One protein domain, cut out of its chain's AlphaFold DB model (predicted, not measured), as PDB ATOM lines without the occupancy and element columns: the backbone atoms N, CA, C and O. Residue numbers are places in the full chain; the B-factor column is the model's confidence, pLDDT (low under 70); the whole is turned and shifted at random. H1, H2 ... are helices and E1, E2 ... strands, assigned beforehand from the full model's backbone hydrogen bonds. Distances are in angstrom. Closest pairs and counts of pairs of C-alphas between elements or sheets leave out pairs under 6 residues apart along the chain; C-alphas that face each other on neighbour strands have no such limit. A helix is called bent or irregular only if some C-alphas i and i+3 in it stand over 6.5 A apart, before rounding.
ATOM      1  N   CYS A  44      97.998 232.693 256.018       77.75
ATOM      2  CA  CYS A  44      98.822 232.893 254.826       77.75
ATOM      3  C   CYS A  44      99.774 234.084 255.028       77.75
ATOM      4  O   CYS A  44      99.342 235.207 255.295       77.75
ATOM      5  N   GLU A  45     101.075 233.859 254.882       84.75
ATOM      6  CA  GLU A  45     102.107 234.884 255.008       84.75
ATOM      7  C   GLU A  45     102.544 235.417 253.634       84.75
ATOM      8  O   GLU A  45     102.426 234.757 252.602       84.75
ATOM      9  N   LEU A  46     103.194 236.589 253.609       87.56
ATOM     10  CA  LEU A  46     103.800 237.123 252.379       87.56
ATOM     11  C   LEU A  46     104.768 236.125 251.713       87.56
ATOM     12  O   LEU A  46     104.864 236.080 250.490       87.56
ATOM     13  N   ALA A  47     105.483 235.322 252.505       89.38
ATOM     14  CA  ALA A  47     106.377 234.299 251.973       89.38
ATOM     15  C   ALA A  47     105.618 233.212 251.191       89.38
ATOM     16  O   ALA A  47     106.142 232.735 250.189       89.38
ATOM     17  N   ASP A  48     104.396 232.858 251.596       87.81
ATOM     18  CA  ASP A  48     103.576 231.851 250.913       87.81
ATOM     19  C   ASP A  48     103.120 232.360 249.541       87.81
ATOM     20  O   ASP A  48     103.266 231.663 248.537       87.81
ATOM     21  N   ILE A  49     102.689 233.623 249.470       90.19
ATOM     22  CA  ILE A  49     102.340 234.290 248.206       90.19
ATOM     23  C   ILE A  49     103.552 234.327 247.268       90.19
ATOM     24  O   ILE A  49     103.439 234.009 246.084       90.19
ATOM     25  N   LEU A  50     104.731 234.683 247.789       90.75
ATOM     26  CA  LEU A  50     105.953 234.699 246.988       90.75
ATOM     27  C   LEU A  50     106.310 233.295 246.484       90.75
ATOM     28  O   LEU A  50     106.673 233.160 245.324       90.75
ATOM     29  N   ARG A  51     106.167 232.233 247.286       89.31
ATOM     30  CA  ARG A  51     106.450 230.862 246.815       89.31
ATOM     31  C   ARG A  51     105.579 230.458 245.627       89.31
ATOM     32  O   ARG A  51     106.068 229.753 244.751       89.31
ATOM     33  N   LEU A  52     104.328 230.915 245.592       89.50
ATOM     34  CA  LEU A  52     103.392 230.606 244.510       89.50
ATOM     35  C   LEU A  52     103.644 231.437 243.248       89.50
ATOM     36  O   LEU A  52     103.631 230.888 242.151       89.50
ATOM     37  N   TYR A  53     103.880 232.745 243.389       90.69
ATOM     38  CA  TYR A  53     103.789 233.682 242.259       90.69
ATOM     39  C   TYR A  53     105.094 234.401 241.904       90.69
ATOM     40  O   TYR A  53     105.133 235.151 240.928       90.69
ATOM     41  N   TRP A  54     106.175 234.210 242.665       90.81
ATOM     42  CA  TRP A  54     107.420 234.954 242.454       90.81
ATOM     43  C   TRP A  54     108.025 234.721 241.066       90.81
ATOM     44  O   TRP A  54     108.364 235.685 240.383       90.81
ATOM     45  N   SER A  55     108.088 233.468 240.611       88.62
ATOM     46  CA  SER A  55     108.637 233.119 239.293       88.62
ATOM     47  C   SER A  55     107.848 233.747 238.141       88.62
ATOM     48  O   SER A  55     108.443 234.253 237.189       88.62
ATOM     49  N   ASP A  56     106.515 233.755 238.235       92.19
ATOM     50  CA  ASP A  56     105.653 234.401 237.241       92.19
ATOM     51  C   ASP A  56     105.843 235.920 237.254       92.19
ATOM     52  O   ASP A  56     106.028 236.537 236.206       92.19
ATOM     53  N   TYR A  57     105.906 236.518 238.446       88.62
ATOM     54  CA  TYR A  57     106.146 237.949 238.594       88.62
ATOM     55  C   TYR A  57     107.479 238.379 237.966       88.62
ATOM     56  O   TYR A  57     107.522 239.397 237.279       88.62
ATOM     57  N   GLN A  58     108.552 237.602 238.160       89.88
ATOM     58  CA  GLN A  58     109.870 237.869 237.569       89.88
ATOM     59  C   GLN A  58     109.892 237.755 236.043       89.88
ATOM     60  O   GLN A  58     110.712 238.409 235.402       89.88
ATOM     61  N   ARG A  59     109.030 236.917 235.457       90.88
ATOM     62  CA  ARG A  59     108.917 236.785 234.000       90.88
ATOM     63  C   ARG A  59     108.269 238.019 233.381       90.88
ATOM     64  O   ARG A  59     108.708 238.470 232.327       90.88
ATOM     65  N   ASP A  60     107.256 238.561 234.050       92.62
ATOM     66  CA  ASP A  60     106.421 239.626 233.499       92.62
ATOM     67  C   ASP A  60     106.892 241.033 233.928       92.62
ATOM     68  O   ASP A  60     106.470 242.033 233.350       92.62
ATOM     69  N   ASN A  61     107.789 241.135 234.920       90.06
ATOM     70  CA  ASN A  61     108.250 242.406 235.483       90.06
ATOM     71  C   ASN A  61     109.771 242.460 235.657       90.06
ATOM     72  O   ASN A  61     110.415 241.517 236.114       90.06
ATOM     73  N   SER A  62     110.348 243.634 235.391       89.75
ATOM     74  CA  SER A  62     111.748 243.911 235.720       89.75
ATOM     75  C   SER A  62     111.902 244.197 237.211       89.75
ATOM     76  O   SER A  62     111.297 245.131 237.737       89.75
ATOM     77  N   VAL A  63     112.754 243.425 237.889       89.75
ATOM     78  CA  VAL A  63     113.014 243.590 239.322       89.75
ATOM     79  C   VAL A  63     114.442 244.064 239.560       89.75
ATOM     80  O   VAL A  63     115.403 243.478 239.065       89.75
ATOM     81  N   THR A  64     114.600 245.118 240.357       89.44
ATOM     82  CA  THR A  64     115.929 245.623 240.730       89.44
ATOM     83  C   THR A  64     116.664 244.632 241.646       89.44
ATOM     84  O   THR A  64     116.022 243.920 242.427       89.44
ATOM     85  N   PRO A  65     118.012 244.630 241.676       92.62
ATOM     86  CA  PRO A  65     118.774 243.773 242.590       92.62
ATOM     87  C   PRO A  65     118.375 243.940 244.065       92.62
ATOM     88  O   PRO A  65     118.326 242.969 244.820       92.62
ATOM     89  N   ARG A  66     118.027 245.169 244.478       89.81
ATOM     90  CA  ARG A  66     117.554 245.461 245.840       89.81
ATOM     91  C   ARG A  66     116.213 244.789 246.135       89.81
ATOM     92  O   ARG A  66     116.073 244.177 247.191       89.81
ATOM     93  N   GLN A  67     115.244 244.893 245.225       91.25
ATOM     94  CA  GLN A  67     113.945 244.231 245.370       91.25
ATOM     95  C   GLN A  67     114.109 242.708 245.373       91.25
ATOM     96  O   GLN A  67     113.589 242.050 246.269       91.25
ATOM     97  N   HIS A  68     114.910 242.157 244.457       93.12
ATOM     98  CA  HIS A  68     115.200 240.724 244.416       93.12
ATOM     99  C   HIS A  68     115.794 240.233 245.741       93.12
ATOM    100  O   HIS A  68     115.357 239.222 246.288       93.12
ATOM    101  N   LYS A  69     116.757 240.974 246.306       94.44
ATOM    102  CA  LYS A  69     117.334 240.649 247.613       94.44
ATOM    103  C   LYS A  69     116.273 240.644 248.717       94.44
ATOM    104  O   LYS A  69     116.236 239.709 249.503       94.44
ATOM    105  N   VAL A  70     115.418 241.666 248.789       93.50
ATOM    106  CA  VAL A  70     114.358 241.762 249.811       93.50
ATOM    107  C   VAL A  70     113.380 240.589 249.726       93.50
ATOM    108  O   VAL A  70     113.015 240.016 250.755       93.50
ATOM    109  N   LEU A  71     112.963 240.227 248.515       93.38
ATOM    110  CA  LEU A  71     111.995 239.156 248.290       93.38
ATOM    111  C   LEU A  71     112.615 237.781 248.552       93.38
ATOM    112  O   LEU A  71     112.013 236.976 249.257       93.38
ATOM    113  N   SER A  72     113.860 237.561 248.124       92.94
ATOM    114  CA  SER A  72     114.625 236.361 248.477       92.94
ATOM    115  C   SER A  72     114.842 236.244 249.991       92.94
ATOM    116  O   SER A  72     114.524 235.217 250.583       92.94
ATOM    117  N   ASP A  73     115.278 237.308 250.670       95.00
ATOM    118  CA  ASP A  73     115.427 237.314 252.132       95.00
ATOM    119  C   ASP A  73     114.098 236.992 252.848       95.00
ATOM    120  O   ASP A  73     114.099 236.410 253.934       95.00
ATOM    121  N   THR A  74     112.961 237.396 252.272       93.06
ATOM    122  CA  THR A  74     111.621 237.141 252.826       93.06
ATOM    123  C   THR A  74     111.190 235.691 252.622       93.06
ATOM    124  O   THR A  74     110.697 235.085 253.572       93.06
ATOM    125  N   LEU A  75     111.431 235.122 251.436       91.81
ATOM    126  CA  LEU A  75     111.157 233.716 251.107       91.81
ATOM    127  C   LEU A  75     111.868 232.742 252.055       91.81
ATOM    128  O   LEU A  75     111.273 231.749 252.478       91.81
ATOM    129  N   HIS A  76     113.108 233.072 252.423       91.81
ATOM    130  CA  HIS A  76     113.983 232.224 253.233       91.81
ATOM    131  C   HIS A  76     114.058 232.655 254.729       91.81
ATOM    132  O   HIS A  76     114.775 232.040 255.521       91.81
ATOM    133  N   CYS A  77     113.359 233.718 255.193       91.69
ATOM    134  CA  CYS A  77     113.371 234.073 256.637       91.69
ATOM    135  C   CYS A  77     112.658 232.958 257.421       91.69
ATOM    136  O   CYS A  77     111.485 232.677 257.177       91.69
ATOM    137  N   ARG A  78     113.344 232.398 258.430       88.25
ATOM    138  CA  ARG A  78     112.835 231.343 259.329       88.25
ATOM    139  C   ARG A  78     112.592 229.971 258.677       88.25
ATOM    140  O   ARG A  78     111.862 229.174 259.251       88.25
ATOM    141  N   THR A  79     113.222 229.662 257.545       87.56
ATOM    142  CA  THR A  79     113.159 228.324 256.912       87.56
ATOM    143  C   THR A  79     114.318 227.407 257.309       87.56
ATOM    144  O   THR A  79     114.220 226.197 257.151       87.56
ATOM    145  N   GLY A  80     115.409 227.975 257.835       88.19
ATOM    146  CA  GLY A  80     116.654 227.254 258.125       88.19
ATOM    147  C   GLY A  80     117.787 227.552 257.144       88.19
ATOM    148  O   GLY A  80     118.941 227.268 257.455       88.19
ATOM    149  N   ASP A  81     117.498 228.215 256.023       90.31
ATOM    150  CA  ASP A  81     118.509 228.577 255.014       90.31
ATOM    151  C   ASP A  81     119.548 229.575 255.546       90.31
ATOM    152  O   ASP A  81     120.686 229.622 255.086       90.31
ATOM    153  N   PHE A  82     119.182 230.348 256.573       90.12
ATOM    154  CA  PHE A  82     120.093 231.229 257.314       90.12
ATOM    155  C   PHE A  82     120.714 230.559 258.554       90.12
ATOM    156  O   PHE A  82     121.228 231.238 259.451       90.12
ATOM    157  N   GLY A  83     120.644 229.232 258.639       91.88
ATOM    158  CA  GLY A  83     121.072 228.440 259.786       91.88
ATOM    159  C   GLY A  83     120.069 228.441 260.940       91.88
ATOM    160  O   GLY A  83     118.945 228.941 260.829       91.88
ATOM    161  N   TYR A  84     120.508 227.890 262.071       90.19
ATOM    162  CA  TYR A  84     119.694 227.696 263.267       90.19
ATOM    163  C   TYR A  84     120.383 228.265 264.506       90.19
ATOM    164  O   TYR A  84     121.608 228.242 264.621       90.19
ATOM    165  N   SER A  85     119.578 228.753 265.440       88.38
ATOM    166  CA  SER A  85     119.966 229.009 266.823       88.38
ATOM    167  C   SER A  85     119.528 227.826 267.680       88.38
ATOM    168  O   SER A  85     118.424 227.314 267.495       88.38
ATOM    169  N   VAL A  86     120.373 227.398 268.615       90.19
ATOM    170  CA  VAL A  86     120.072 226.296 269.538       90.19
ATOM    171  C   VAL A  86     119.872 226.874 270.929       90.19
ATOM    172  O   VAL A  86     120.787 227.497 271.464       90.19
ATOM    173  N   ASN A  87     118.698 226.657 271.517       88.00
ATOM    174  CA  ASN A  87     118.488 226.889 272.941       88.00
ATOM    175  C   ASN A  87     118.571 225.549 273.658       88.00
ATOM    176  O   ASN A  87     117.908 224.596 273.257       88.00
ATOM    177  N   MET A  88     119.369 225.481 274.716       92.12
ATOM    178  CA  MET A  88     119.499 224.294 275.553       92.12
ATOM    179  C   MET A  88     119.130 224.655 276.987       92.12
ATOM    180  O   MET A  88     119.629 225.647 277.517       92.12
ATOM    181  N   CYS A  89     118.266 223.856 277.609       89.81
ATOM    182  CA  CYS A  89     117.979 223.977 279.031       89.81
ATOM    183  C   CYS A  89     119.210 223.547 279.839       89.81
ATOM    184  O   CYS A  89     119.699 222.428 279.686       89.81
ATOM    185  N   ASP A  90     119.674 224.426 280.723       93.38
ATOM    186  CA  ASP A  90     120.796 224.192 281.640       93.38
ATOM    187  C   ASP A  90     120.523 223.098 282.687       93.38
ATOM    188  O   ASP A  90     121.457 222.541 283.256       93.38
ATOM    189  N   THR A  91     119.251 222.768 282.915       93.12
ATOM    190  CA  THR A  91     118.816 221.840 283.963       93.12
ATOM    191  C   THR A  91     118.563 220.427 283.435       93.12
ATOM    192  O   THR A  91     119.031 219.456 284.024       93.12
ATOM    193  N   CYS A  92     117.817 220.278 282.334       93.50
ATOM    194  CA  CYS A  92     117.438 218.962 281.796       93.50
ATOM    195  C   CYS A  92     118.125 218.602 280.472       93.50
ATOM    196  O   CYS A  92     117.907 217.507 279.955       93.50
ATOM    197  N   GLY A  93     118.919 219.509 279.892       91.00
ATOM    198  CA  GLY A  93     119.611 219.286 278.620       91.00
ATOM    199  C   GLY A  93     118.702 219.262 277.388       91.00
ATOM    200  O   GLY A  93     119.186 219.004 276.291       91.00
ATOM    201  N   HIS A  94     117.398 219.533 277.531       90.69
ATOM    202  CA  HIS A  94     116.488 219.634 276.389       90.69
ATOM    203  C   HIS A  94     116.948 220.736 275.427       90.69
ATOM    204  O   HIS A  94     117.188 221.867 275.855       90.69
ATOM    205  N   THR A  95     117.047 220.408 274.138       88.62
ATOM    206  CA  THR A  95     117.473 221.326 273.077       88.62
ATOM    207  C   THR A  95     116.334 221.628 272.117       88.62
ATOM    208  O   THR A  95     115.722 220.707 271.577       88.62
ATOM    209  N   GLU A  96     116.132 222.904 271.816       87.56
ATOM    210  CA  GLU A  96     115.193 223.370 270.801       87.56
ATOM    211  C   GLU A  96     115.946 224.155 269.717       87.56
ATOM    212  O   GLU A  96     116.778 225.023 270.009       87.56
ATOM    213  N   LEU A  97     115.674 223.819 268.455       84.75
ATOM    214  CA  LEU A  97     116.266 224.463 267.284       84.75
ATOM    215  C   LEU A  97     115.319 225.530 266.739       84.75
ATOM    216  O   LEU A  97     114.155 225.259 266.454       84.75
ATOM    217  N   PHE A  98     115.849 226.728 266.513       84.12
ATOM    218  CA  PHE A  98     115.104 227.856 265.968       84.12
ATOM    219  C   PHE A  98     115.734 228.318 264.658       84.12
ATOM    220  O   PHE A  98     116.889 228.747 264.668       84.12
ATOM    221  N   PRO A  99     115.010 228.310 263.528       87.81
ATOM    222  CA  PRO A  99     115.557 228.810 262.277       87.81
ATOM    223  C   PRO A  99     115.825 230.317 262.371       87.81
ATOM    224  O   PRO A  99     115.020 231.099 262.901       87.81
ATOM    225  N   ASN A 100     116.976 230.743 261.856       88.50
ATOM    226  CA  ASN A 100     117.426 232.127 261.936       88.50
ATOM    227  C   ASN A 100     116.609 233.052 261.027       88.50
ATOM    228  O   ASN A 100     115.987 232.654 260.039       88.50
ATOM    229  N   SER A 101     116.596 234.334 261.387       91.12
ATOM    230  CA  SER A 101     115.870 235.363 260.646       91.12
ATOM    231  C   SER A 101     116.772 236.096 259.649       91.12
ATOM    232  O   SER A 101     117.924 236.372 259.978       91.12
ATOM    233  N   CYS A 102     116.233 236.537 258.510       92.50
ATOM    234  CA  CYS A 102     116.989 237.262 257.480       92.50
ATOM    235  C   CYS A 102     117.456 238.668 257.901       92.50
ATOM    236  O   CYS A 102     118.270 239.287 257.224       92.50
ATOM    237  N   SER A 103     116.926 239.212 259.005       89.94
ATOM    238  CA  SER A 103     117.236 240.551 259.541       89.94
ATOM    239  C   SER A 103     116.968 241.749 258.610       89.94
ATOM    240  O   SER A 103     117.196 242.896 259.026       89.94
ATOM    241  N   ASN A 104     116.431 241.518 257.407       91.38
ATOM    242  CA  ASN A 104     116.076 242.553 256.442       91.38
ATOM    243  C   ASN A 104     114.997 243.488 257.018       91.38
ATOM    244  O   ASN A 104     114.046 243.043 257.664       91.38
ATOM    245  N   SER A 105     115.153 244.798 256.811       87.00
ATOM    246  CA  SER A 105     114.228 245.821 257.313       87.00
ATOM    247  C   SER A 105     112.838 245.763 256.689       87.00
ATOM    248  O   SER A 105     111.891 246.213 257.323       87.00
ATOM    249  N   HIS A 106     112.723 245.207 255.484       88.00
ATOM    250  CA  HIS A 106     111.467 245.076 254.749       88.00
ATOM    251  C   HIS A 106     110.736 243.760 255.039       88.00
ATOM    252  O   HIS A 106     109.602 243.591 254.604       88.00
ATOM    253  N   CYS A 107     111.356 242.822 255.766       89.69
ATOM    254  CA  CYS A 107     110.696 241.559 256.067       89.69
ATOM    255  C   CYS A 107     109.659 241.743 257.192       89.69
ATOM    256  O   CYS A 107     110.031 242.205 258.281       89.69
TER     257      CYS A 107
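What this domain is: This is residues 44 to 107 of the 322 residues of the protein "HTH OST-type domain-containing protein" of Desulfamplus magnetovallimortis (UniProt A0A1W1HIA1). The model is a rod with a two-stranded hairpin, E1 and E2, at one end and a helical hairpin, H1 and H2, at the other. The helices come together where H1 begins and H2 ends, and they spread apart toward their link, while the turn between the strands, residues 89 to 94, sticks out at the far end of the rod. The printed part has 64 residues with two named helices and two named strands, in the order H1, H2, E1, E2, and the stretch after E2 folds back toward H2. The sheet has the order E1 - E2 and is antiparallel, and the class is mixed, helices and strands. The whole is only just loose, close to extended, with a radius of gyration of the C-alphas of 15.8 A and spans of 55 by 21 by 15 A.

How they stand to each other: The sheet consists of E1, residues 84 to 88, and E2, residues 95 to 99, which form a hairpin. The two strands are antiparallel neighbours, with 158 degrees between their N-to-C directions. C-alphas that face each other include those of Tyr 84 and Pro 99, 4.4 A apart, those of Val 86 and Leu 97, 4.8 A apart, and those of Met 88 and Thr 95, 4.4 A apart. Across the pair, N 85 and O 98 are within hydrogen-bond range at 2.8 A, and so are N 87 and O 96 at 2.9 A. A short link of 8 residues joins H2, residues 65 to 75, to E1. H2 and E2 are apart. H1, residues 46 to 60, touches H2 with residues 46 to 51 alone, and the closest C-alphas of the two are those of Ala 47 and Leu 75, 4.9 A apart. Their centres are 11.4 A apart. They run opposite ways at a steep tilt of 36 degrees, only just past shallow, and form a helical hairpin. H1 is apart from both E1 and E2. In H2 every O i to N i+4 pair is within hydrogen-bond range, and in H1 9 of 11 are.

Where its parts are: E1 runs from C-alpha 84 at (119.694, 227.696, 263.267) to C-alpha 88, 12.7 A in 5 residues. E2, also 5 residues, measures 13.3 A from C-alpha 95 to C-alpha 99, and ends at (115.557, 228.810, 262.277). H2, from Pro 65 to Leu 75, has 11 residues and measures 15.2 A from first to last C-alpha. H1, from Leu 46 to Asp 60, is the longest helix by residues, with 15, and measures 19.2 A; its first C-alpha is at (103.800, 237.123, 252.379). H1 is irregular: C-alphas 52 and 55 are 7.8 A apart, where about 5 A is found in a regular helix.

The domain as a whole: The two C-alphas farthest apart in the domain are those of Asp 60 and Thr 91, at 54.9 A. Each lies in a stretch that stands free: residues 59 to 66, of which 59 to 60 belong to H1 and 65 to 66 to H2, and residues 89 to 94, between E1 and E2. Without these stretches the body has 50 residues and spans 42 by 20 by 15 A, with a radius of gyration of 12.4 A. The printed part has no cut, and its first and last C-alphas, those of Cys 44 and Cys 107, are 14.8 A apart. The link from H1 to H2 is tight, with 4 residues, and that from E1 to E2 is short, with 6; no link is long. The mean pLDDT of the printed part is 90.0, and no printed residue is under 70.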